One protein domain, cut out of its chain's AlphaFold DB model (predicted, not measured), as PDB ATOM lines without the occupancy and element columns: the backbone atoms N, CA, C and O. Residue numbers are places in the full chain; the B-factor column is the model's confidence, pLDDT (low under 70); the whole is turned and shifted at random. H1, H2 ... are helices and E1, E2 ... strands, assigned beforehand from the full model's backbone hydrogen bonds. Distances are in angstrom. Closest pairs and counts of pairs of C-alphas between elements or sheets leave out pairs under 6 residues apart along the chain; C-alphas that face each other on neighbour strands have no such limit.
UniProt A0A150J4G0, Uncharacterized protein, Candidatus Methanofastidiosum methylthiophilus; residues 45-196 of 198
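What this domain is: This is residues 45 to 196 of the 198 residues of an uncharacterized protein of Candidatus Methanofastidiosum methylthiophilus (UniProt A0A150J4G0). A twisted slab of seven strands has a layer of three helices, H1, H2 and H4, over one face, in two layers, with H2 and H4 side by side and H1 crossing at one end of them. The short helix H3 only grazes the sheet, E7 and E5 lie in the middle of the domain, and the hairpin of E1 and E2 makes one edge of the slab. The printed part has 152 residues, with four named helices and seven named strands, in the order E1, E2, H1, E3, H2, E4, H3, E5, E6, E7, H4. The sheet is mixed, in the order E1, E2, E6, E7, E5, E3, E4, and the class is mixed, helices and strands. The whole is compact and rounded, with a radius of gyration of the C-alphas of 14.3 A and spans of 36 by 32 by 30 A.

How they stand to each other: Across the sheet stand E1, residues 51 to 56, E2, residues 62 to 67, E6, residues 164 to 169, E7, residues 172 to 176, E5, residues 150 to 153, E3, residues 89 to 93, and E4, residues 125 to 129; E1 and E4 are the edge strands. From edge to edge the strands' lines turn by 97 degrees. E1 and E2 form an antiparallel hairpin, with N 53 and O 65 at 2.9 A. E2 and E6 are parallel, with N 165 and O 64 at 2.8 A. E6 and E7 form a second antiparallel hairpin, with N 166 and O 174 at 2.8 A. The parallel pairs E7 and E5, E5 and E3, and E3 and E4 follow, with N 173 and O 150 at 2.9 A, N 151 and O 90 at 2.8 A, and N 91 and O 126 at 3.0 A; each N and O pair named here is within hydrogen-bond range. H2, residues 100 to 121, is on the sheet at a height of 9.3 A, over E3 and along the strands, at 7 degrees to E3 on the local plane; their closest C-alphas, of Leu 91 and Val 110, are 7.3 A apart. E3, H2 and E4 make a strand-helix-strand unit, two parallel neighbour strands with a helix between, and its crossover is right-handed. E4, E5 and H3, residues 132 to 139, make a split unit with E3 between the two strands, also right-handed. H3 only grazes the sheet, with residues 134 to 138, and touches no helix. H4, residues 181 to 195, touches H2 at a shallow tilt of 3 degrees, the same way; the closest C-alphas, of Gly 116 and Arg 191, are 4.5 A apart. H4 is on the sheet at a height of 8.2 A, only just over E6 alone, since 2 of its C-alphas fall on E7, and slantwise to the strands, at 37 degrees to E6 on the local plane. H1, residues 73 to 82, lies on the same face as H4, at a height of 8.6 A and across the strands, at 71 degrees to E6 on the local plane. H4 touches H1 with residues 193 to 195 alone, at a steep tilt of 69 degrees, only just short of about perpendicular; the C-alphas of Arg 78 and Ile 194, their closest, are 4.8 A apart. Every O i to N i+4 pair is within hydrogen-bond range in H2 and H3, against 5 of 6 in H1 and 10 of 11 in H4.

Where its parts are: E1 begins at C-alpha 51, at (49.822, -19.184, -47.190), and is 16.6 A long; E2 is 16.1 A and E6 15.6 A. H2, the longest helix, runs 31.0 A from C-alpha 100, at (56.461, -36.057, -16.539). H4 is 21.8 A long and ends at C-alpha 195, at (35.189, -21.167, -30.441).

The domain as a whole: The two C-alphas farthest apart, those of Gly 71 and Gly 98, are 41.0 A apart. The printed part runs from 45 to 196 with no cut, and no link is long. The mean pLDDT of the printed part is 88.0, and residues 58, 98 and 100 to 101 are under 70.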
ATOM      1  N   ASP A  45      51.582 -35.639 -46.662       73.19
ATOM      2  CA  ASP A  45      52.036 -34.969 -47.874       73.19
ATOM      3  C   ASP A  45      51.285 -33.655 -48.091       73.19
ATOM      4  O   ASP A  45      50.053 -33.587 -48.060       73.19
ATOM      5  N   ILE A  46      52.064 -32.611 -48.346       74.94
ATOM      6  CA  ILE A  46      51.589 -31.274 -48.683       74.94
ATOM      7  C   ILE A  46      51.562 -31.098 -50.192       74.94
ATOM      8  O   ILE A  46      52.484 -31.498 -50.904       74.94
ATOM      9  N   LYS A  47      50.501 -30.464 -50.685       70.25
ATOM     10  CA  LYS A  47      50.379 -30.041 -52.079       70.25
ATOM     11  C   LYS A  47      50.023 -28.561 -52.103       70.25
ATOM     12  O   LYS A  47      49.264 -28.105 -51.259       70.25
ATOM     13  N   GLY A  48      50.554 -27.836 -53.082       77.12
ATOM     14  CA  GLY A  48      50.289 -26.407 -53.255       77.12
ATOM     15  C   GLY A  48      51.298 -25.491 -52.562       77.12
ATOM     16  O   GLY A  48      52.258 -25.929 -51.927       77.12
ATOM     17  N   THR A  49      51.091 -24.190 -52.740       83.25
ATOM     18  CA  THR A  49      51.914 -23.124 -52.162       83.25
ATOM     19  C   THR A  49      51.356 -22.702 -50.804       83.25
ATOM     20  O   THR A  49      50.159 -22.424 -50.721       83.25
ATOM     21  N   PRO A  50      52.184 -22.612 -49.749       88.88
ATOM     22  CA  PRO A  50      51.694 -22.247 -48.430       88.88
ATOM     23  C   PRO A  50      51.314 -20.765 -48.355       88.88
ATOM     24  O   PRO A  50      52.090 -19.894 -48.746       88.88
ATOM     25  N   ASN A  51      50.163 -20.480 -47.758       89.12
ATOM     26  CA  ASN A  51      49.822 -19.184 -47.190       89.12
ATOM     27  C   ASN A  51      50.256 -19.156 -45.716       89.12
ATOM     28  O   ASN A  51      50.052 -20.131 -44.996       89.12
ATOM     29  N   THR A  52      50.867 -18.068 -45.254       89.69
ATOM     30  CA  THR A  52      51.314 -17.940 -43.861       89.69
ATOM     31  C   THR A  52      50.726 -16.694 -43.229       89.69
ATOM     32  O   THR A  52      50.890 -15.599 -43.756       89.69
ATOM     33  N   ILE A  53      50.112 -16.867 -42.062       90.44
ATOM     34  CA  ILE A  53      49.660 -15.772 -41.206       90.44
ATOM     35  C   ILE A  53      50.425 -15.839 -39.889       90.44
ATOM     36  O   ILE A  53      50.682 -16.919 -39.353       90.44
ATOM     37  N   LEU A  54      50.798 -14.671 -39.381       90.25
ATOM     38  CA  LEU A  54      51.341 -14.509 -38.043       90.25
ATOM     39  C   LEU A  54      50.281 -13.829 -37.180       90.25
ATOM     40  O   LEU A  54      49.873 -12.709 -37.478       90.25
ATOM     41  N   TYR A  55      49.839 -14.509 -36.130       85.19
ATOM     42  CA  TYR A  55      48.917 -13.964 -35.143       85.19
ATOM     43  C   TYR A  55      49.703 -13.564 -33.899       85.19
ATOM     44  O   TYR A  55      50.347 -14.407 -33.275       85.19
ATOM     45  N   ASN A  56      49.677 -12.283 -33.545       83.44
ATOM     46  CA  ASN A  56      50.296 -11.802 -32.315       83.44
ATOM     47  C   ASN A  56      49.267 -11.873 -31.191       83.44
ATOM     48  O   ASN A  56      48.171 -11.340 -31.318       83.44
ATOM     49  N   THR A  57      49.631 -12.544 -30.108       71.25
ATOM     50  CA  THR A  57      48.836 -12.606 -28.880       71.25
ATOM     51  C   THR A  57      49.198 -11.440 -27.960       71.25
ATOM     52  O   THR A  57      50.291 -10.876 -28.067       71.25
ATOM     53  N   ASP A  58      48.322 -11.134 -27.003       69.88
ATOM     54  CA  ASP A  58      48.473 -10.012 -26.062       69.88
ATOM     55  C   ASP A  58      49.754 -10.069 -25.204       69.88
ATOM     56  O   ASP A  58      50.214  -9.053 -24.690       69.88
ATOM     57  N   ASN A  59      50.385 -11.243 -25.086       70.94
ATOM     58  CA  ASN A  59      51.583 -11.467 -24.272       70.94
ATOM     59  C   ASN A  59      52.906 -11.340 -25.056       70.94
ATOM     60  O   ASN A  59      53.903 -11.955 -24.675       70.94
ATOM     61  N   ASN A  60      52.934 -10.606 -26.177       72.88
ATOM     62  CA  ASN A  60      54.077 -10.549 -27.109       72.88
ATOM     63  C   ASN A  60      54.511 -11.922 -27.668       72.88
ATOM     64  O   ASN A  60      55.598 -12.057 -28.233       72.88
ATOM     65  N   GLN A  61      53.677 -12.953 -27.534       77.69
ATOM     66  CA  GLN A  61      53.909 -14.246 -28.167       77.69
ATOM     67  C   GLN A  61      53.248 -14.249 -29.540       77.69
ATOM     68  O   GLN A  61      52.178 -13.664 -29.719       77.69
ATOM     69  N   SER A  62      53.859 -14.925 -30.506       84.06
ATOM     70  CA  SER A  62      53.317 -15.035 -31.855       84.06
ATOM     71  C   SER A  62      53.018 -16.486 -32.215       84.06
ATOM     72  O   SER A  62      53.758 -17.412 -31.879       84.06
ATOM     73  N   VAL A  63      51.898 -16.680 -32.904       88.44
ATOM     74  CA  VAL A  63      51.445 -17.962 -33.430       88.44
ATOM     75  C   VAL A  63      51.498 -17.904 -34.947       88.44
ATOM     76  O   VAL A  63      50.803 -17.121 -35.590       88.44
ATOM     77  N   LYS A  64      52.342 -18.749 -35.535       92.38
ATOM     78  CA  LYS A  64      52.460 -18.881 -36.986       92.38
ATOM     79  C   LYS A  64      51.485 -19.943 -37.484       92.38
ATOM     80  O   LYS A  64      51.566 -21.096 -37.069       92.38
ATOM     81  N   VAL A  65      50.604 -19.581 -38.404       92.56
ATOM     82  CA  VAL A  65      49.694 -20.514 -39.079       92.56
ATOM     83  C   VAL A  65      50.125 -20.632 -40.533       92.56
ATOM     84  O   VAL A  65      50.176 -19.639 -41.252       92.56
ATOM     85  N   VAL A  66      50.462 -21.844 -40.962       93.19
ATOM     86  CA  VAL A  66      50.866 -22.170 -42.332       93.19
ATOM     87  C   VAL A  66      49.769 -23.023 -42.957       93.19
ATOM     88  O   VAL A  66      49.554 -24.152 -42.529       93.19
ATOM     89  N   SER A  67      49.079 -22.510 -43.967       92.56
ATOM     90  CA  SER A  67      48.012 -23.221 -44.672       92.56
ATOM     91  C   SER A  67      48.426 -23.585 -46.086       92.56
ATOM     92  O   SER A  67      48.842 -22.724 -46.850       92.56
ATOM     93  N   TYR A  68      48.250 -24.846 -46.459       91.50
ATOM     94  CA  TYR A  68      48.338 -25.328 -47.841       91.50
ATOM     95  C   TYR A  68      46.958 -25.414 -48.513       91.50
ATOM     96  O   TYR A  68      46.836 -25.894 -49.638       91.50
ATOM     97  N   VAL A  69      45.915 -24.938 -47.828       88.38
ATOM     98  CA  VAL A  69      44.539 -24.863 -48.322       88.38
ATOM     99  C   VAL A  69      44.221 -23.420 -48.706       88.38
ATOM    100  O   VAL A  69      44.617 -22.482 -48.009       88.38
ATOM    101  N   GLN A  70      43.518 -23.248 -49.826       87.31
ATOM    102  CA  GLN A  70      43.113 -21.939 -50.328       87.31
ATOM    103  C   GLN A  70      42.036 -21.312 -49.434       87.31
ATOM    104  O   GLN A  70      41.050 -21.960 -49.102       87.31
ATOM    105  N   GLY A  71      42.209 -20.032 -49.102       86.75
ATOM    106  CA  GLY A  71      41.305 -19.263 -48.243       86.75
ATOM    107  C   GLY A  71      42.032 -18.672 -47.036       86.75
ATOM    108  O   GLY A  71      43.261 -18.738 -46.950       86.75
ATOM    109  N   ASP A  72      41.270 -18.073 -46.121       89.12
ATOM    110  CA  ASP A  72      41.795 -17.587 -44.844       89.12
ATOM    111  C   ASP A  72      42.108 -18.788 -43.925       89.12
ATOM    112  O   ASP A  72      41.186 -19.528 -43.564       89.12
ATOM    113  N   PRO A  73      43.380 -19.000 -43.526       91.00
ATOM    114  CA  PRO A  73      43.787 -20.057 -42.606       91.00
ATOM    115  C   PRO A  73      42.954 -20.157 -41.324       91.00
ATOM    116  O   PRO A  73      42.711 -21.271 -40.865       91.00
ATOM    117  N   LEU A  74      42.515 -19.038 -40.738       91.00
ATOM    118  CA  LEU A  74      41.735 -19.055 -39.495       91.00
ATOM    119  C   LEU A  74      40.307 -19.536 -39.742       91.00
ATOM    120  O   LEU A  74      39.792 -20.349 -38.976       91.00
ATOM    121  N   VAL A  75      39.698 -19.091 -40.844       90.56
ATOM    122  CA  VAL A  75      38.361 -19.539 -41.257       90.56
ATOM    123  C   VAL A  75      38.384 -21.021 -41.613       90.56
ATOM    124  O   VAL A  75      37.548 -21.774 -41.121       90.56
ATOM    125  N   ILE A  76      39.372 -21.463 -42.398       90.88
ATOM    126  CA  ILE A  76      39.552 -22.879 -42.748       90.88
ATOM    127  C   ILE A  76      39.686 -23.708 -41.474       90.88
ATOM    128  O   ILE A  76      38.945 -24.667 -41.276       90.88
ATOM    129  N   MET A  77      40.597 -23.314 -40.584       92.19
ATOM    130  CA  MET A  77      40.848 -24.018 -39.332       92.19
ATOM    131  C   MET A  77      39.608 -24.102 -38.448       92.19
ATOM    132  O   MET A  77      39.368 -25.152 -37.865       92.19
ATOM    133  N   ARG A  78      38.807 -23.037 -38.353       92.00
ATOM    134  CA  ARG A  78      37.540 -23.064 -37.616       92.00
ATOM    135  C   ARG A  78      36.550 -24.034 -38.260       92.00
ATOM    136  O   ARG A  78      36.061 -24.937 -37.581       92.00
ATOM    137  N   ASN A  79      36.306 -23.885 -39.561       91.38
ATOM    138  CA  ASN A  79      35.311 -24.670 -40.292       91.38
ATOM    139  C   ASN A  79      35.608 -26.172 -40.238       91.38
ATOM    140  O   ASN A  79      34.684 -26.962 -40.062       91.38
ATOM    141  N   MET A  80      36.888 -26.567 -40.232       91.44
ATOM    142  CA  MET A  80      37.297 -27.964 -40.032       91.44
ATOM    143  C   MET A  80      36.650 -28.637 -38.814       91.44
ATOM    144  O   MET A  80      36.532 -29.858 -38.800       91.44
ATOM    145  N   PHE A  81      36.254 -27.879 -37.787       90.19
ATOM    146  CA  PHE A  81      35.671 -28.415 -36.554       90.19
ATOM    147  C   PHE A  81      34.242 -27.939 -36.288       90.19
ATOM    148  O   PHE A  81      33.614 -28.442 -35.359       90.19
ATOM    149  N   THR A  82      33.718 -26.981 -37.057       88.56
ATOM    150  CA  THR A  82      32.396 -26.382 -36.810       88.56
ATOM    151  C   THR A  82      31.355 -26.689 -37.884       88.56
ATOM    152  O   THR A  82      30.176 -26.459 -37.627       88.56
ATOM    153  N   GLU A  83      31.732 -27.253 -39.033       90.69
ATOM    154  CA  GLU A  83      30.792 -27.642 -40.101       90.69
ATOM    155  C   GLU A  83      29.878 -28.810 -39.690       90.69
ATOM    156  O   GLU A  83      30.274 -29.706 -38.938       90.69
ATOM    157  N   ASP A  84      28.618 -28.806 -40.128       87.75
ATOM    158  CA  ASP A  84      27.570 -29.747 -39.672       87.75
ATOM    159  C   ASP A  84      27.837 -31.211 -40.018       87.75
ATOM    160  O   ASP A  84      27.445 -32.118 -39.287       87.75
ATOM    161  N   GLU A  85      28.584 -31.444 -41.085       90.88
ATOM    162  CA  GLU A  85      29.009 -32.765 -41.543       90.88
ATOM    163  C   GLU A  85      30.145 -33.389 -40.711       90.88
ATOM    164  O   GLU A  85      30.481 -34.570 -40.887       90.88
ATOM    165  N   VAL A  86      30.735 -32.625 -39.784       93.38
ATOM    166  CA  VAL A  86      31.783 -33.108 -38.880       93.38
ATOM    167  C   VAL A  86      31.178 -34.084 -37.876       93.38
ATOM    168  O   VAL A  86      30.457 -33.714 -36.952       93.38
ATOM    169  N   SER A  87      31.523 -35.359 -38.041       93.12
ATOM    170  CA  SER A  87      30.976 -36.459 -37.241       93.12
ATOM    171  C   SER A  87      31.921 -36.942 -36.145       93.12
ATOM    172  O   SER A  87      31.470 -37.433 -35.117       93.12
ATOM    173  N   ASN A  88      33.236 -36.869 -36.380       95.19
ATOM    174  CA  ASN A  88      34.256 -37.373 -35.462       95.19
ATOM    175  C   ASN A  88      35.530 -36.538 -35.587       95.19
ATOM    176  O   ASN A  88      36.072 -36.424 -36.681       95.19
ATOM    177  N   VAL A  89      36.068 -36.040 -34.480       96.00
ATOM    178  CA  VAL A  89      37.349 -35.323 -34.462       96.00
ATOM    179  C   VAL A  89      38.418 -36.212 -33.848       96.00
ATOM    180  O   VAL A  89      38.297 -36.657 -32.709       96.00
ATOM    181  N   TYR A  90      39.487 -36.471 -34.591       96.38
ATOM    182  CA  TYR A  90      40.615 -37.265 -34.113       96.38
ATOM    183  C   TYR A  90      41.692 -36.340 -33.569       96.38
ATOM    184  O   TYR A  90      42.292 -35.571 -34.315       96.38
ATOM    185  N   LEU A  91      41.970 -36.449 -32.276       95.81
ATOM    186  CA  LEU A  91      43.042 -35.714 -31.621       95.81
ATOM    187  C   LEU A  91      44.179 -36.688 -31.326       95.81
ATOM    188  O   LEU A  91      44.144 -37.468 -30.377       95.81
ATOM    189  N   LEU A  92      45.170 -36.688 -32.207       95.25
ATOM    190  CA  LEU A  92      46.272 -37.631 -32.187       95.25
ATOM    191  C   LEU A  92      47.503 -36.985 -31.569       95.25
ATOM    192  O   LEU A  92      47.879 -35.876 -31.936       95.25
ATOM    193  N   PHE A  93      48.181 -37.701 -30.682       91.81
ATOM    194  CA  PHE A  93      49.410 -37.225 -30.052       91.81
ATOM    195  C   PHE A  93      50.446 -38.338 -29.933       91.81
ATOM    196  O   PHE A  93      50.125 -39.510 -30.090       91.81
ATOM    197  N   LYS A  94      51.701 -37.991 -29.650       88.00
ATOM    198  CA  LYS A  94      52.730 -38.970 -29.284       88.00
ATOM    199  C   LYS A  94      53.276 -38.634 -27.904       88.00
ATOM    200  O   LYS A  94      53.970 -37.629 -27.750       88.00
ATOM    201  N   ALA A  95      52.941 -39.473 -26.926       81.44
ATOM    202  CA  ALA A  95      53.464 -39.343 -25.576       81.44
ATOM    203  C   ALA A  95      54.952 -39.722 -25.549       81.44
ATOM    204  O   ALA A  95      55.423 -40.536 -26.350       81.44
ATOM    205  N   MET A  96      55.702 -39.121 -24.631       79.56
ATOM    206  CA  MET A  96      57.099 -39.472 -24.397       79.56
ATOM    207  C   MET A  96      57.194 -40.362 -23.146       79.56
ATOM    208  O   MET A  96      56.721 -39.979 -22.075       79.56
ATOM    209  N   PRO A  97      57.762 -41.575 -23.238       72.38
ATOM    210  CA  PRO A  97      57.940 -42.423 -22.064       72.38
ATOM    211  C   PRO A  97      58.865 -41.763 -21.028       72.38
ATOM    212  O   PRO A  97      59.959 -41.325 -21.367       72.38
ATOM    213  N   GLY A  98      58.439 -41.719 -19.760       69.12
ATOM    214  CA  GLY A  98      59.272 -41.262 -18.635       69.12
ATOM    215  C   GLY A  98      59.405 -39.743 -18.452       69.12
ATOM    216  O   GLY A  98      60.146 -39.310 -17.576       69.12
ATOM    217  N   SER A  99      58.688 -38.931 -19.232       72.75
ATOM    218  CA  SER A  99      58.825 -37.468 -19.255       72.75
ATOM    219  C   SER A  99      57.588 -36.782 -18.637       72.75
ATOM    220  O   SER A  99      56.570 -36.552 -19.300       72.75
ATOM    221  N   VAL A 100      57.616 -36.550 -17.320       64.00
ATOM    222  CA  VAL A 100      56.461 -36.057 -16.539       64.00
ATOM    223  C   VAL A 100      56.055 -34.612 -16.886       64.00
ATOM    224  O   VAL A 100      54.868 -34.404 -17.168       64.00
ATOM    225  N   PRO A 101      56.954 -33.605 -16.891       69.25
ATOM    226  CA  PRO A 101      56.548 -32.242 -17.244       69.25
ATOM    227  C   PRO A 101      56.112 -32.131 -18.714       69.25
ATOM    228  O   PRO A 101      55.130 -31.458 -19.024       69.25
ATOM    229  N   GLU A 102      56.756 -32.876 -19.606       73.81
ATOM    230  CA  GLU A 102      56.476 -32.913 -21.041       73.81
ATOM    231  C   GLU A 102      55.075 -33.450 -21.351       73.81
ATOM    232  O   GLU A 102      54.298 -32.831 -22.086       73.81
ATOM    233  N   ASN A 103      54.723 -34.589 -20.750       79.62
ATOM    234  CA  ASN A 103      53.401 -35.185 -20.922       79.62
ATOM    235  C   ASN A 103      52.312 -34.348 -20.237       79.62
ATOM    236  O   ASN A 103      51.173 -34.355 -20.692       79.62
ATOM    237  N   SER A 104      52.646 -33.587 -19.191       84.94
ATOM    238  CA  SER A 104      51.695 -32.677 -18.542       84.94
ATOM    239  C   SER A 104      51.266 -31.543 -19.477       84.94
ATOM    240  O   SER A 104      50.071 -31.260 -19.584       84.94
ATOM    241  N   SER A 105      52.205 -30.931 -20.208       87.50
ATOM    242  CA  SER A 105      51.877 -29.931 -21.236       87.50
ATOM    243  C   SER A 105      51.039 -30.522 -22.367       87.50
ATOM    244  O   SER A 105      50.097 -29.883 -22.836       87.50
ATOM    245  N   LEU A 106      51.332 -31.761 -22.768       86.94
ATOM    246  CA  LEU A 106      50.551 -32.471 -23.778       86.94
ATOM    247  C   LEU A 106      49.112 -32.728 -23.318       86.94
ATOM    248  O   LEU A 106      48.180 -32.444 -24.063       86.94
ATOM    249  N   VAL A 107      48.919 -33.208 -22.086       87.62
ATOM    250  CA  VAL A 107      47.588 -33.435 -21.498       87.62
ATOM    251  C   VAL A 107      46.790 -32.135 -21.429       87.62
ATOM    252  O   VAL A 107      45.619 -32.121 -21.807       87.62
ATOM    253  N   ARG A 108      47.414 -31.030 -20.999       90.12
ATOM    254  CA  ARG A 108      46.765 -29.709 -20.980       90.12
ATOM    255  C   ARG A 108      46.359 -29.254 -22.376       90.12
ATOM    256  O   ARG A 108      45.230 -28.810 -22.560       90.12
ATOM    257  N   GLY A 109      47.246 -29.414 -23.356       90.88
ATOM    258  CA  GLY A 109      46.937 -29.066 -24.737       90.88
ATOM    259  C   GLY A 109      45.783 -29.896 -25.305       90.88
ATOM    260  O   GLY A 109      44.842 -29.347 -25.878       90.88
ATOM    261  N   VAL A 110      45.790 -31.208 -25.048       91.19
ATOM    262  CA  VAL A 110      44.700 -32.113 -25.432       91.19
ATOM    263  C   VAL A 110      43.375 -31.685 -24.802       91.19
ATOM    264  O   VAL A 110      42.358 -31.645 -25.495       91.19
ATOM    265  N   ALA A 111      43.376 -31.340 -23.514       92.31
ATOM    266  CA  ALA A 111      42.184 -30.886 -22.807       92.31
ATOM    267  C   ALA A 111      41.639 -29.565 -23.373       92.31
ATOM    268  O   ALA A 111      40.441 -29.474 -23.624       92.31
ATOM    269  N   SER A 112      42.508 -28.585 -23.634       94.44
ATOM    270  CA  SER A 112      42.128 -27.276 -24.189       94.44
ATOM    271  C   SER A 112      41.473 -27.411 -25.569       94.44
ATOM    272  O   SER A 112      40.357 -26.943 -25.797       94.44
ATOM    273  N   ILE A 113      42.098 -28.165 -26.477       93.75
ATOM    274  CA  ILE A 113      41.523 -28.442 -27.801       93.75
ATOM    275  C   ILE A 113      40.195 -29.193 -27.663       93.75
ATOM    276  O   ILE A 113      39.223 -28.883 -28.359       93.75
ATOM    277  N   SER A 114      40.141 -30.159 -26.743       93.12
ATOM    278  CA  SER A 114      38.933 -30.947 -26.516       93.12
ATOM    279  C   SER A 114      37.777 -30.108 -25.981       93.12
ATOM    280  O   SER A 114      36.636 -30.332 -26.371       93.12
ATOM    281  N   GLU A 115      38.050 -29.118 -25.133       93.69
ATOM    282  CA  GLU A 115      37.055 -28.143 -24.685       93.69
ATOM    283  C   GLU A 115      36.509 -27.331 -25.865       93.69
ATOM    284  O   GLU A 115      35.294 -27.173 -25.983       93.69
ATOM    285  N   GLY A 116      37.391 -26.850 -26.748       91.94
ATOM    286  CA  GLY A 116      37.007 -26.071 -27.928       91.94
ATOM    287  C   GLY A 116      36.033 -26.835 -28.817       91.94
ATOM    288  O   GLY A 116      34.926 -26.366 -29.067       91.94
ATOM    289  N   VAL A 117      36.411 -28.048 -29.226       92.50
ATOM    290  CA  VAL A 117      35.552 -28.915 -30.050       92.50
ATOM    291  C   VAL A 117      34.304 -29.364 -29.282       92.50
ATOM    292  O   VAL A 117      33.205 -29.393 -29.829       92.50
ATOM    293  N   GLY A 118      34.443 -29.691 -27.996       91.69
ATOM    294  CA  GLY A 118      33.342 -30.157 -27.158       91.69
ATOM    295  C   GLY A 118      32.231 -29.119 -27.011       91.69
ATOM    296  O   GLY A 118      31.054 -29.475 -27.008       91.69
ATOM    297  N   ARG A 119      32.585 -27.834 -26.947       91.31
ATOM    298  CA  ARG A 119      31.617 -26.731 -26.894       91.31
ATOM    299  C   ARG A 119      30.961 -26.418 -28.236       91.31
ATOM    300  O   ARG A 119      29.869 -25.859 -28.228       91.31
ATOM    301  N   THR A 120      31.588 -26.762 -29.362       89.38
ATOM    302  CA  THR A 120      31.037 -26.484 -30.699       89.38
ATOM    303  C   THR A 120      30.253 -27.652 -31.293       89.38
ATOM    304  O   THR A 120      29.233 -27.423 -31.938       89.38
ATOM    305  N   LYS A 121      30.695 -28.899 -31.082       89.06
ATOM    306  CA  LYS A 121      30.099 -30.115 -31.677       89.06
ATOM    307  C   LYS A 121      29.684 -31.186 -30.671       89.06
ATOM    308  O   LYS A 121      29.108 -32.200 -31.061       89.06
ATOM    309  N   GLY A 122      29.958 -30.991 -29.384       87.19
ATOM    310  CA  GLY A 122      29.724 -32.012 -28.367       87.19
ATOM    311  C   GLY A 122      30.819 -33.081 -28.334       87.19
ATOM    312  O   GLY A 122      31.929 -32.905 -28.837       87.19
ATOM    313  N   ALA A 123      30.520 -34.211 -27.695       89.12
ATOM    314  CA  ALA A 123      31.494 -35.258 -27.379       89.12
ATOM    315  C   ALA A 123      31.819 -36.181 -28.575       89.12
ATOM    316  O   ALA A 123      31.641 -37.393 -28.501       89.12
ATOM    317  N   ILE A 124      32.317 -35.610 -29.674       90.81
ATOM    318  CA  ILE A 124      32.697 -36.341 -30.899       90.81
ATOM    319  C   ILE A 124      34.213 -36.570 -31.026       90.81
ATOM    320  O   ILE A 124      34.732 -36.793 -32.120       90.81
ATOM    321  N   ILE A 125      34.948 -36.467 -29.917       93.81
ATOM    322  CA  ILE A 125      36.412 -36.380 -29.901       93.81
ATOM    323  C   ILE A 125      37.038 -37.724 -29.547       93.81
ATOM    324  O   ILE A 125      36.738 -38.321 -28.514       93.81
ATOM    325  N   PHE A 126      37.990 -38.153 -30.366       94.44
ATOM    326  CA  PHE A 126      38.799 -39.345 -30.159       94.44
ATOM    327  C   PHE A 126      40.245 -38.936 -29.897       94.44
ATOM    328  O   PHE A 126      41.062 -38.860 -30.817       94.44
ATOM    329  N   ALA A 127      40.555 -38.673 -28.627       93.38
ATOM    330  CA  ALA A 127      41.912 -38.388 -28.179       93.38
ATOM    331  C   ALA A 127      42.696 -39.695 -27.990       93.38
ATOM    332  O   ALA A 127      42.355 -40.501 -27.121       93.38
ATOM    333  N   LYS A 128      43.718 -39.939 -28.818       92.88
ATOM    334  CA  LYS A 128      44.502 -41.186 -28.795       92.88
ATOM    335  C   LYS A 128      45.965 -40.965 -29.149       92.88
ATOM    336  O   LYS A 128      46.315 -40.068 -29.911       92.88
ATOM    337  N   GLU A 129      46.815 -41.866 -28.666       92.19
ATOM    338  CA  GLU A 129      48.184 -41.934 -29.157       92.19
ATOM    339  C   GLU A 129      48.204 -42.337 -30.644       92.19
ATOM    340  O   GLU A 129      47.469 -43.231 -31.089       92.19
ATOM    341  N   ILE A 130      49.026 -41.656 -31.441       91.94
ATOM    342  CA  ILE A 130      49.176 -41.930 -32.866       91.94
ATOM    343  C   ILE A 130      49.806 -43.310 -33.070       91.94
ATOM    344  O   ILE A 130      50.787 -43.682 -32.436       91.94
ATOM    345  N   THR A 131      49.268 -44.065 -34.025       91.06
ATOM    346  CA  THR A 131      49.754 -45.403 -34.376       91.06
ATOM    347  C   THR A 131      49.973 -45.481 -35.885       91.06
ATOM    348  O   THR A 131      49.459 -44.631 -36.626       91.06
ATOM    349  N   PRO A 132      50.694 -46.499 -36.388       89.00
ATOM    350  CA  PRO A 132      50.774 -46.751 -37.826       89.00
ATOM    351  C   PRO A 132      49.394 -46.901 -38.481       89.00
ATOM    352  O   PRO A 132      49.196 -46.436 -39.600       89.00
ATOM    353  N   TRP A 133      48.413 -47.463 -37.762       89.44
ATOM    354  CA  TRP A 133      47.040 -47.582 -38.250       89.44
ATOM    355  C   TRP A 133      46.369 -46.220 -38.454       89.44
ATOM    356  O   TRP A 133      45.744 -45.999 -39.486       89.44
ATOM    357  N   HIS A 134      46.556 -45.267 -37.534       92.69
ATOM    358  CA  HIS A 134      46.057 -43.900 -37.719       92.69
ATOM    359  C   HIS A 134      46.665 -43.232 -38.962       92.69
ATOM    360  O   HIS A 134      45.946 -42.606 -39.737       92.69
ATOM    361  N   LYS A 135      47.973 -43.411 -39.193       90.00
ATOM    362  CA  LYS A 135      48.641 -42.899 -40.402       90.00
ATOM    363  C   LYS A 135      48.095 -43.532 -41.675       90.00
ATOM    364  O   LYS A 135      47.821 -42.821 -42.636       90.00
ATOM    365  N   TYR A 136      47.876 -44.843 -41.665       88.75
ATOM    366  CA  TYR A 136      47.234 -45.533 -42.777       88.75
ATOM    367  C   TYR A 136      45.827 -44.984 -43.049       88.75
ATOM    368  O   TYR A 136      45.542 -44.607 -44.183       88.75
ATOM    369  N   MET A 137      44.980 -44.859 -42.018       91.69
ATOM    370  CA  MET A 137      43.627 -44.302 -42.149       91.69
ATOM    371  C   MET A 137      43.630 -42.874 -42.712       91.69
ATOM    372  O   MET A 137      42.741 -42.542 -43.493       91.69
ATOM    373  N   MET A 138      44.625 -42.050 -42.363       91.12
ATOM    374  CA  MET A 138      44.828 -40.732 -42.978       91.12
ATOM    375  C   MET A 138      45.207 -40.837 -44.458       91.12
ATOM    376  O   MET A 138      44.634 -40.132 -45.288       91.12
ATOM    377  N   GLY A 139      46.132 -41.738 -44.801       87.19
ATOM    378  CA  GLY A 139      46.562 -41.971 -46.180       87.19
ATOM    379  C   GLY A 139      45.417 -42.401 -47.106       87.19
ATOM    380  O   GLY A 139      45.337 -41.921 -48.232       87.19
ATOM    381  N   ILE A 140      44.487 -43.234 -46.620       87.88
ATOM    382  CA  ILE A 140      43.268 -43.624 -47.360       87.88
ATOM    383  C   ILE A 140      42.066 -42.685 -47.150       87.88
ATOM    384  O   ILE A 140      40.971 -43.007 -47.603       87.88
ATOM    385  N   LYS A 141      42.230 -41.551 -46.453       89.19
ATOM    386  CA  LYS A 141      41.155 -40.577 -46.161       89.19
ATOM    387  C   LYS A 141      39.944 -41.132 -45.396       89.19
ATOM    388  O   LYS A 141      38.851 -40.574 -45.454       89.19
ATOM    389  N   LEU A 142      40.147 -42.197 -44.619       92.38
ATOM    390  CA  LEU A 142      39.147 -42.719 -43.678       92.38
ATOM    391  C   LEU A 142      39.033 -41.808 -42.441       92.38
ATOM    392  O   LEU A 142      37.959 -41.694 -41.850       92.38
ATOM    393  N   ILE A 143      40.133 -41.133 -42.098       94.06
ATOM    394  CA  ILE A 143      40.211 -39.949 -41.230       94.06
ATOM    395  C   ILE A 143      41.068 -38.891 -41.946       94.06
ATOM    396  O   ILE A 143      41.727 -39.201 -42.940       94.06
ATOM    397  N   GLY A 144      41.102 -37.655 -41.460       92.25
ATOM    398  CA  GLY A 144      41.838 -36.584 -42.135       92.25
ATOM    399  C   GLY A 144      41.089 -36.064 -43.366       92.25
ATOM    400  O   GLY A 144      41.689 -35.849 -44.427       92.25
ATOM    401  N   SER A 145      39.769 -35.936 -43.227       92.62
ATOM    402  CA  SER A 145      38.798 -35.488 -44.232       92.62
ATOM    403  C   SER A 145      37.841 -34.447 -43.622       92.62
ATOM    404  O   SER A 145      37.814 -34.338 -42.394       92.62
ATOM    405  N   PRO A 146      37.030 -33.728 -44.424       91.94
ATOM    406  CA  PRO A 146      36.088 -32.724 -43.908       91.94
ATOM    407  C   PRO A 146      35.122 -33.266 -42.841       91.94
ATOM    408  O   PRO A 146      34.888 -32.633 -41.821       91.94
ATOM    409  N   THR A 147      34.639 -34.502 -43.001       94.06
ATOM    410  CA  THR A 147      33.699 -35.126 -42.049       94.06
ATOM    411  C   THR A 147      34.370 -35.766 -40.832       94.06
ATOM    412  O   THR A 147      33.696 -36.097 -39.846       94.06
ATOM    413  N   LYS A 148      35.686 -36.005 -40.912       96.00
ATOM    414  CA  LYS A 148      36.501 -36.665 -39.883       96.00
ATOM    415  C   LYS A 148      37.867 -35.983 -39.745       96.00
ATOM    416  O   LYS A 148      38.889 -36.591 -40.098       96.00
ATOM    417  N   PRO A 149      37.907 -34.727 -39.276       95.81
ATOM    418  CA  PRO A 149      39.139 -33.961 -39.177       95.81
ATOM    419  C   PRO A 149      40.113 -34.584 -38.168       95.81
ATOM    420  O   PRO A 149      39.727 -35.247 -37.200       95.81
ATOM    421  N   VAL A 150      41.402 -34.353 -38.401       96.06
ATOM    422  CA  VAL A 150      42.514 -34.803 -37.565       96.06
ATOM    423  C   VAL A 150      43.314 -33.598 -37.098       96.06
ATOM    424  O   VAL A 150      43.791 -32.805 -37.907       96.06
ATOM    425  N   ILE A 151      43.536 -33.533 -35.792       96.00
ATOM    426  CA  ILE A 151      44.535 -32.685 -35.154       96.00
ATOM    427  C   ILE A 151      45.670 -33.599 -34.712       96.00
ATOM    428  O   ILE A 151      45.475 -34.470 -33.866       96.00
ATOM    429  N   TYR A 152      46.859 -33.421 -35.279       93.94
ATOM    430  CA  TYR A 152      48.054 -34.147 -34.876       93.94
ATOM    431  C   TYR A 152      48.995 -33.244 -34.077       93.94
ATOM    432  O   TYR A 152      49.648 -32.355 -34.623       93.94
ATOM    433  N   MET A 153      49.093 -33.508 -32.777       92.00
ATOM    434  CA  MET A 153      50.046 -32.873 -31.878       92.00
ATOM    435  C   MET A 153      51.391 -33.590 -31.975       92.00
ATOM    436  O   MET A 153      51.576 -34.683 -31.424       92.00
ATOM    437  N   LYS A 154      52.339 -32.985 -32.698       87.00
ATOM    438  CA  LYS A 154      53.707 -33.499 -32.748       87.00
ATOM    439  C   LYS A 154      54.383 -33.289 -31.402       87.00
ATOM    440  O   LYS A 154      54.188 -32.282 -30.728       87.00
ATOM    441  N   THR A 155      55.235 -34.240 -31.048       82.00
ATOM    442  CA  THR A 155      56.183 -34.050 -29.958       82.00
ATOM    443  C   THR A 155      57.070 -32.834 -30.263       82.00
ATOM    444  O   THR A 155      57.539 -32.731 -31.404       82.00
ATOM    445  N   PRO A 156      57.308 -31.929 -29.294       82.00
ATOM    446  CA  PRO A 156      58.105 -30.733 -29.530       82.00
ATOM    447  C   PRO A 156      59.498 -31.048 -30.079       82.00
ATOM    448  O   PRO A 156      60.179 -31.962 -29.609       82.00
ATOM    449  N   ASN A 157      59.932 -30.272 -31.068       81.56
ATOM    450  CA  ASN A 157      61.270 -30.358 -31.639       81.56
ATOM    451  C   ASN A 157      62.169 -29.290 -31.008       81.56
ATOM    452  O   ASN A 157      62.177 -28.148 -31.458       81.56
ATOM    453  N   LEU A 158      62.961 -29.681 -30.007       75.56
ATOM    454  CA  LEU A 158      63.802 -28.774 -29.211       75.56
ATOM    455  C   LEU A 158      64.892 -28.030 -30.011       75.56
ATOM    456  O   LEU A 158      65.504 -27.102 -29.489       75.56
ATOM    457  N   GLY A 159      65.138 -28.409 -31.271       70.06
ATOM    458  CA  GLY A 159      66.050 -27.704 -32.183       70.06
ATOM    459  C   GLY A 159      65.357 -26.786 -33.199       70.06
ATOM    460  O   GLY A 159      66.036 -26.149 -34.007       70.06
ATOM    461  N   ALA A 160      64.023 -26.734 -33.220       77.75
ATOM    462  CA  ALA A 160      63.277 -25.902 -34.158       77.75
ATOM    463  C   ALA A 160      63.265 -24.429 -33.718       77.75
ATOM    464  O   ALA A 160      63.152 -24.110 -32.539       77.75
ATOM    465  N   LYS A 161      63.345 -23.507 -34.684       75.19
ATOM    466  CA  LYS A 161      63.254 -22.065 -34.400       75.19
ATOM    467  C   LYS A 161      61.815 -21.588 -34.228       75.19
ATOM    468  O   LYS A 161      61.560 -20.725 -33.399       75.19
ATOM    469  N   ASP A 162      60.892 -22.203 -34.962       78.00
ATOM    470  CA  ASP A 162      59.507 -21.759 -35.042       78.00
ATOM    471  C   ASP A 162      58.564 -22.737 -34.339       78.00
ATOM    472  O   ASP A 162      58.699 -23.956 -34.458       78.00
ATOM    473  N   THR A 163      57.547 -22.170 -33.700       86.44
ATOM    474  CA  THR A 163      56.312 -22.847 -33.309       86.44
ATOM    475  C   THR A 163      55.239 -22.474 -34.331       86.44
ATOM    476  O   THR A 163      55.101 -21.301 -34.682       86.44
ATOM    477  N   LYS A 164      54.501 -23.455 -34.856       91.81
ATOM    478  CA  LYS A 164      53.501 -23.229 -35.904       91.81
ATOM    479  C   LYS A 164      52.381 -24.264 -35.910       91.81
ATOM    480  O   LYS A 164      52.577 -25.428 -35.572       91.81
ATOM    481  N   ILE A 165      51.225 -23.842 -36.399       93.62
ATOM    482  CA  ILE A 165      50.141 -24.724 -36.826       93.62
ATOM    483  C   ILE A 165      50.233 -24.876 -38.341       93.62
ATOM    484  O   ILE A 165      50.380 -23.884 -39.052       93.62
ATOM    485  N   VAL A 166      50.165 -26.107 -38.841       93.50
ATOM    486  CA  VAL A 166      50.218 -26.412 -40.273       93.50
ATOM    487  C   VAL A 166      48.913 -27.067 -40.713       93.50
ATOM    488  O   VAL A 166      48.560 -28.130 -40.214       93.50
ATOM    489  N   ILE A 167      48.220 -26.463 -41.673       93.69
ATOM    490  CA  ILE A 167      47.000 -26.993 -42.291       93.69
ATOM    491  C   ILE A 167      47.404 -27.605 -43.632       93.69
ATOM    492  O   ILE A 167      47.835 -26.883 -44.531       93.69
ATOM    493  N   LEU A 168      47.327 -28.930 -43.769       89.50
ATOM    494  CA  LEU A 168      47.817 -29.623 -44.972       89.50
ATOM    495  C   LEU A 168      46.743 -29.765 -46.052       89.50
ATOM    496  O   LEU A 168      47.017 -29.653 -47.241       89.50
ATOM    497  N   ASN A 169      45.531 -30.093 -45.622       82.00
ATOM    498  CA  ASN A 169      44.324 -30.225 -46.428       82.00
ATOM    499  C   ASN A 169      43.119 -30.000 -45.505       82.00
ATOM    500  O   ASN A 169      43.291 -29.933 -44.289       82.00
ATOM    501  N   GLU A 170      41.913 -29.937 -46.069       79.44
ATOM    502  CA  GLU A 170      40.651 -29.633 -45.365       79.44
ATOM    503  C   GLU A 170      40.314 -30.560 -44.182       79.44
ATOM    504  O   GLU A 170      39.341 -30.329 -43.480       79.44
ATOM    505  N   GLY A 171      41.091 -31.616 -43.936       89.75
ATOM    506  CA  GLY A 171      40.877 -32.526 -42.818       89.75
ATOM    507  C   GLY A 171      42.082 -32.738 -41.912       89.75
ATOM    508  O   GLY A 171      41.956 -33.509 -40.968       89.75
ATOM    509  N   VAL A 172      43.250 -32.131 -42.159       93.81
ATOM    510  CA  VAL A 172      44.461 -32.404 -41.359       93.81
ATOM    511  C   VAL A 172      45.153 -31.126 -40.904       93.81
ATOM    512  O   VAL A 172      45.672 -30.356 -41.715       93.81
ATOM    513  N   LEU A 173      45.242 -30.988 -39.583       94.94
ATOM    514  CA  LEU A 173      45.967 -29.946 -38.873       94.94
ATOM    515  C   LEU A 173      47.112 -30.570 -38.069       94.94
ATOM    516  O   LEU A 173      46.921 -31.551 -37.353       94.94
ATOM    517  N   ILE A 174      48.308 -29.995 -38.165       93.56
ATOM    518  CA  ILE A 174      49.486 -30.392 -37.391       93.56
ATOM    519  C   ILE A 174      49.886 -29.249 -36.465       93.56
ATOM    520  O   ILE A 174      50.100 -28.127 -36.914       93.56
ATOM    521  N   VAL A 175      50.057 -29.556 -35.185       93.50
ATOM    522  CA  VAL A 175      50.614 -28.637 -34.189       93.50
ATOM    523  C   VAL A 175      52.102 -28.952 -34.041       93.50
ATOM    524  O   VAL A 175      52.461 -30.044 -33.595       93.50
ATOM    525  N   GLU A 176      52.968 -28.021 -34.452       91.12
ATOM    526  CA  GLU A 176      54.426 -28.123 -34.339       91.12
ATOM    527  C   GLU A 176      54.949 -27.093 -33.344       91.12
ATOM    528  O   GLU A 176      54.780 -25.888 -33.521       91.12
ATOM    529  N   THR A 177      55.625 -27.558 -32.304       88.56
ATOM    530  CA  THR A 177      56.183 -26.700 -31.260       88.56
ATOM    531  C   THR A 177      57.678 -26.926 -31.139       88.56
ATOM    532  O   THR A 177      58.184 -28.023 -31.393       88.56
ATOM    533  N   ASN A 178      58.402 -25.883 -30.746       86.38
ATOM    534  CA  ASN A 178      59.831 -25.979 -30.453       86.38
ATOM    535  C   ASN A 178      60.139 -26.251 -28.971       86.38
ATOM    536  O   ASN A 178      61.272 -26.569 -28.629       86.38
ATOM    537  N   ASN A 179      59.147 -26.152 -28.085       87.31
ATOM    538  CA  ASN A 179      59.262 -26.493 -26.670       87.31
ATOM    539  C   ASN A 179      57.902 -26.961 -26.112       87.31
ATOM    540  O   ASN A 179      56.874 -26.882 -26.791       87.31
ATOM    541  N   PHE A 180      57.898 -27.476 -24.881       84.25
ATOM    542  CA  PHE A 180      56.693 -28.023 -24.250       84.25
ATOM    543  C   PHE A 180      55.716 -26.955 -23.750       84.25
ATOM    544  O   PHE A 180      54.516 -27.202 -23.743       84.25
ATOM    545  N   GLU A 181      56.181 -25.773 -23.356       83.56
ATOM    546  CA  GLU A 181      55.307 -24.678 -22.900       83.56
ATOM    547  C   GLU A 181      54.441 -24.143 -24.048       83.56
ATOM    548  O   GLU A 181      53.240 -23.923 -23.897       83.56
ATOM    549  N   ASN A 182      55.022 -24.066 -25.245       88.00
ATOM    550  CA  ASN A 182      54.358 -23.644 -26.474       88.00
ATOM    551  C   ASN A 182      53.257 -24.608 -26.938       88.00
ATOM    552  O   ASN A 182      52.419 -24.226 -27.753       88.00
ATOM    553  N   VAL A 183      53.219 -25.840 -26.413       88.62
ATOM    554  CA  VAL A 183      52.087 -26.757 -26.629       88.62
ATOM    555  C   VAL A 183      50.813 -26.163 -26.052       88.62
ATOM    556  O   VAL A 183      49.774 -26.226 -26.706       88.62
ATOM    557  N   ILE A 184      50.893 -25.557 -24.867       89.06
ATOM    558  CA  ILE A 184      49.742 -24.934 -24.209       89.06
ATOM    559  C   ILE A 184      49.294 -23.726 -25.031       89.06
ATOM    560  O   ILE A 184      48.138 -23.676 -25.439       89.06
ATOM    561  N   LEU A 185      50.231 -22.839 -25.390       90.38
ATOM    562  CA  LEU A 185      49.956 -21.655 -26.208       90.38
ATOM    563  C   LEU A 185      49.234 -21.996 -27.522       90.38
ATOM    564  O   LEU A 185      48.193 -21.415 -27.823       90.38
ATOM    565  N   LEU A 186      49.761 -22.946 -28.306       92.88
ATOM    566  CA  LEU A 186      49.133 -23.324 -29.576       92.88
ATOM    567  C   LEU A 186      47.788 -24.022 -29.390       92.88
ATOM    568  O   LEU A 186      46.898 -23.854 -30.223       92.88
ATOM    569  N   SER A 187      47.636 -24.806 -28.324       92.94
ATOM    570  CA  SER A 187      46.379 -25.496 -28.035       92.94
ATOM    571  C   SER A 187      45.289 -24.515 -27.619       92.94
ATOM    572  O   SER A 187      44.166 -24.621 -28.104       92.94
ATOM    573  N   ASP A 188      45.629 -23.524 -26.794       91.81
ATOM    574  CA  ASP A 188      44.714 -22.459 -26.385       91.81
ATOM    575  C   ASP A 188      44.335 -21.567 -27.562       91.81
ATOM    576  O   ASP A 188      43.161 -21.244 -27.725       91.81
ATOM    577  N   PHE A 189      45.292 -21.229 -28.428       92.81
ATOM    578  CA  PHE A 189      44.997 -20.523 -29.671       92.81
ATOM    579  C   PHE A 189      44.042 -21.326 -30.562       92.81
ATOM    580  O   PHE A 189      43.036 -20.790 -31.026       92.81
ATOM    581  N   LEU A 190      44.300 -22.624 -30.759       93.94
ATOM    582  CA  LEU A 190      43.420 -23.489 -31.545       93.94
ATOM    583  C   LEU A 190      42.015 -23.563 -30.931       93.94
ATOM    584  O   LEU A 190      41.028 -23.444 -31.655       93.94
ATOM    585  N   ARG A 191      41.912 -23.683 -29.601       94.19
ATOM    586  CA  ARG A 191      40.641 -23.624 -28.866       94.19
ATOM    587  C   ARG A 191      39.898 -22.314 -29.142       94.19
ATOM    588  O   ARG A 191      38.721 -22.361 -29.488       94.19
ATOM    589  N   THR A 192      40.566 -21.167 -29.033       92.69
ATOM    590  CA  THR A 192      39.988 -19.839 -29.311       92.69
ATOM    591  C   THR A 192      39.485 -19.728 -30.752       92.69
ATOM    592  O   THR A 192      38.385 -19.220 -30.982       92.69
ATOM    593  N   VAL A 193      40.236 -20.254 -31.725       93.06
ATOM    594  CA  VAL A 193      39.805 -20.253 -33.131       93.06
ATOM    595  C   VAL A 193      38.579 -21.132 -33.352       93.06
ATOM    596  O   VAL A 193      37.631 -20.697 -34.005       93.06
ATOM    597  N   ILE A 194      38.549 -22.326 -32.759       92.31
ATOM    598  CA  ILE A 194      37.390 -23.230 -32.833       92.31
ATOM    599  C   ILE A 194      36.142 -22.565 -32.239       92.31
ATOM    600  O   ILE A 194      35.070 -22.621 -32.839       92.31
ATOM    601  N   LEU A 195      36.283 -21.892 -31.093       92.50
ATOM    602  CA  LEU A 195      35.189 -21.167 -30.441       92.50
ATOM    603  C   LEU A 195      34.760 -19.899 -31.201       92.50
ATOM    604  O   LEU A 195      33.663 -19.398 -30.962       92.50
ATOM    605  N   GLY A 196      35.586 -19.392 -32.118       86.56
ATOM    606  CA  GLY A 196      35.306 -18.176 -32.881       86.56
ATOM    607  C   GLY A 196      35.496 -16.883 -32.084       86.56
ATOM    608  O   GLY A 196      34.777 -15.921 -32.329       86.56
TER     609      GLY A 196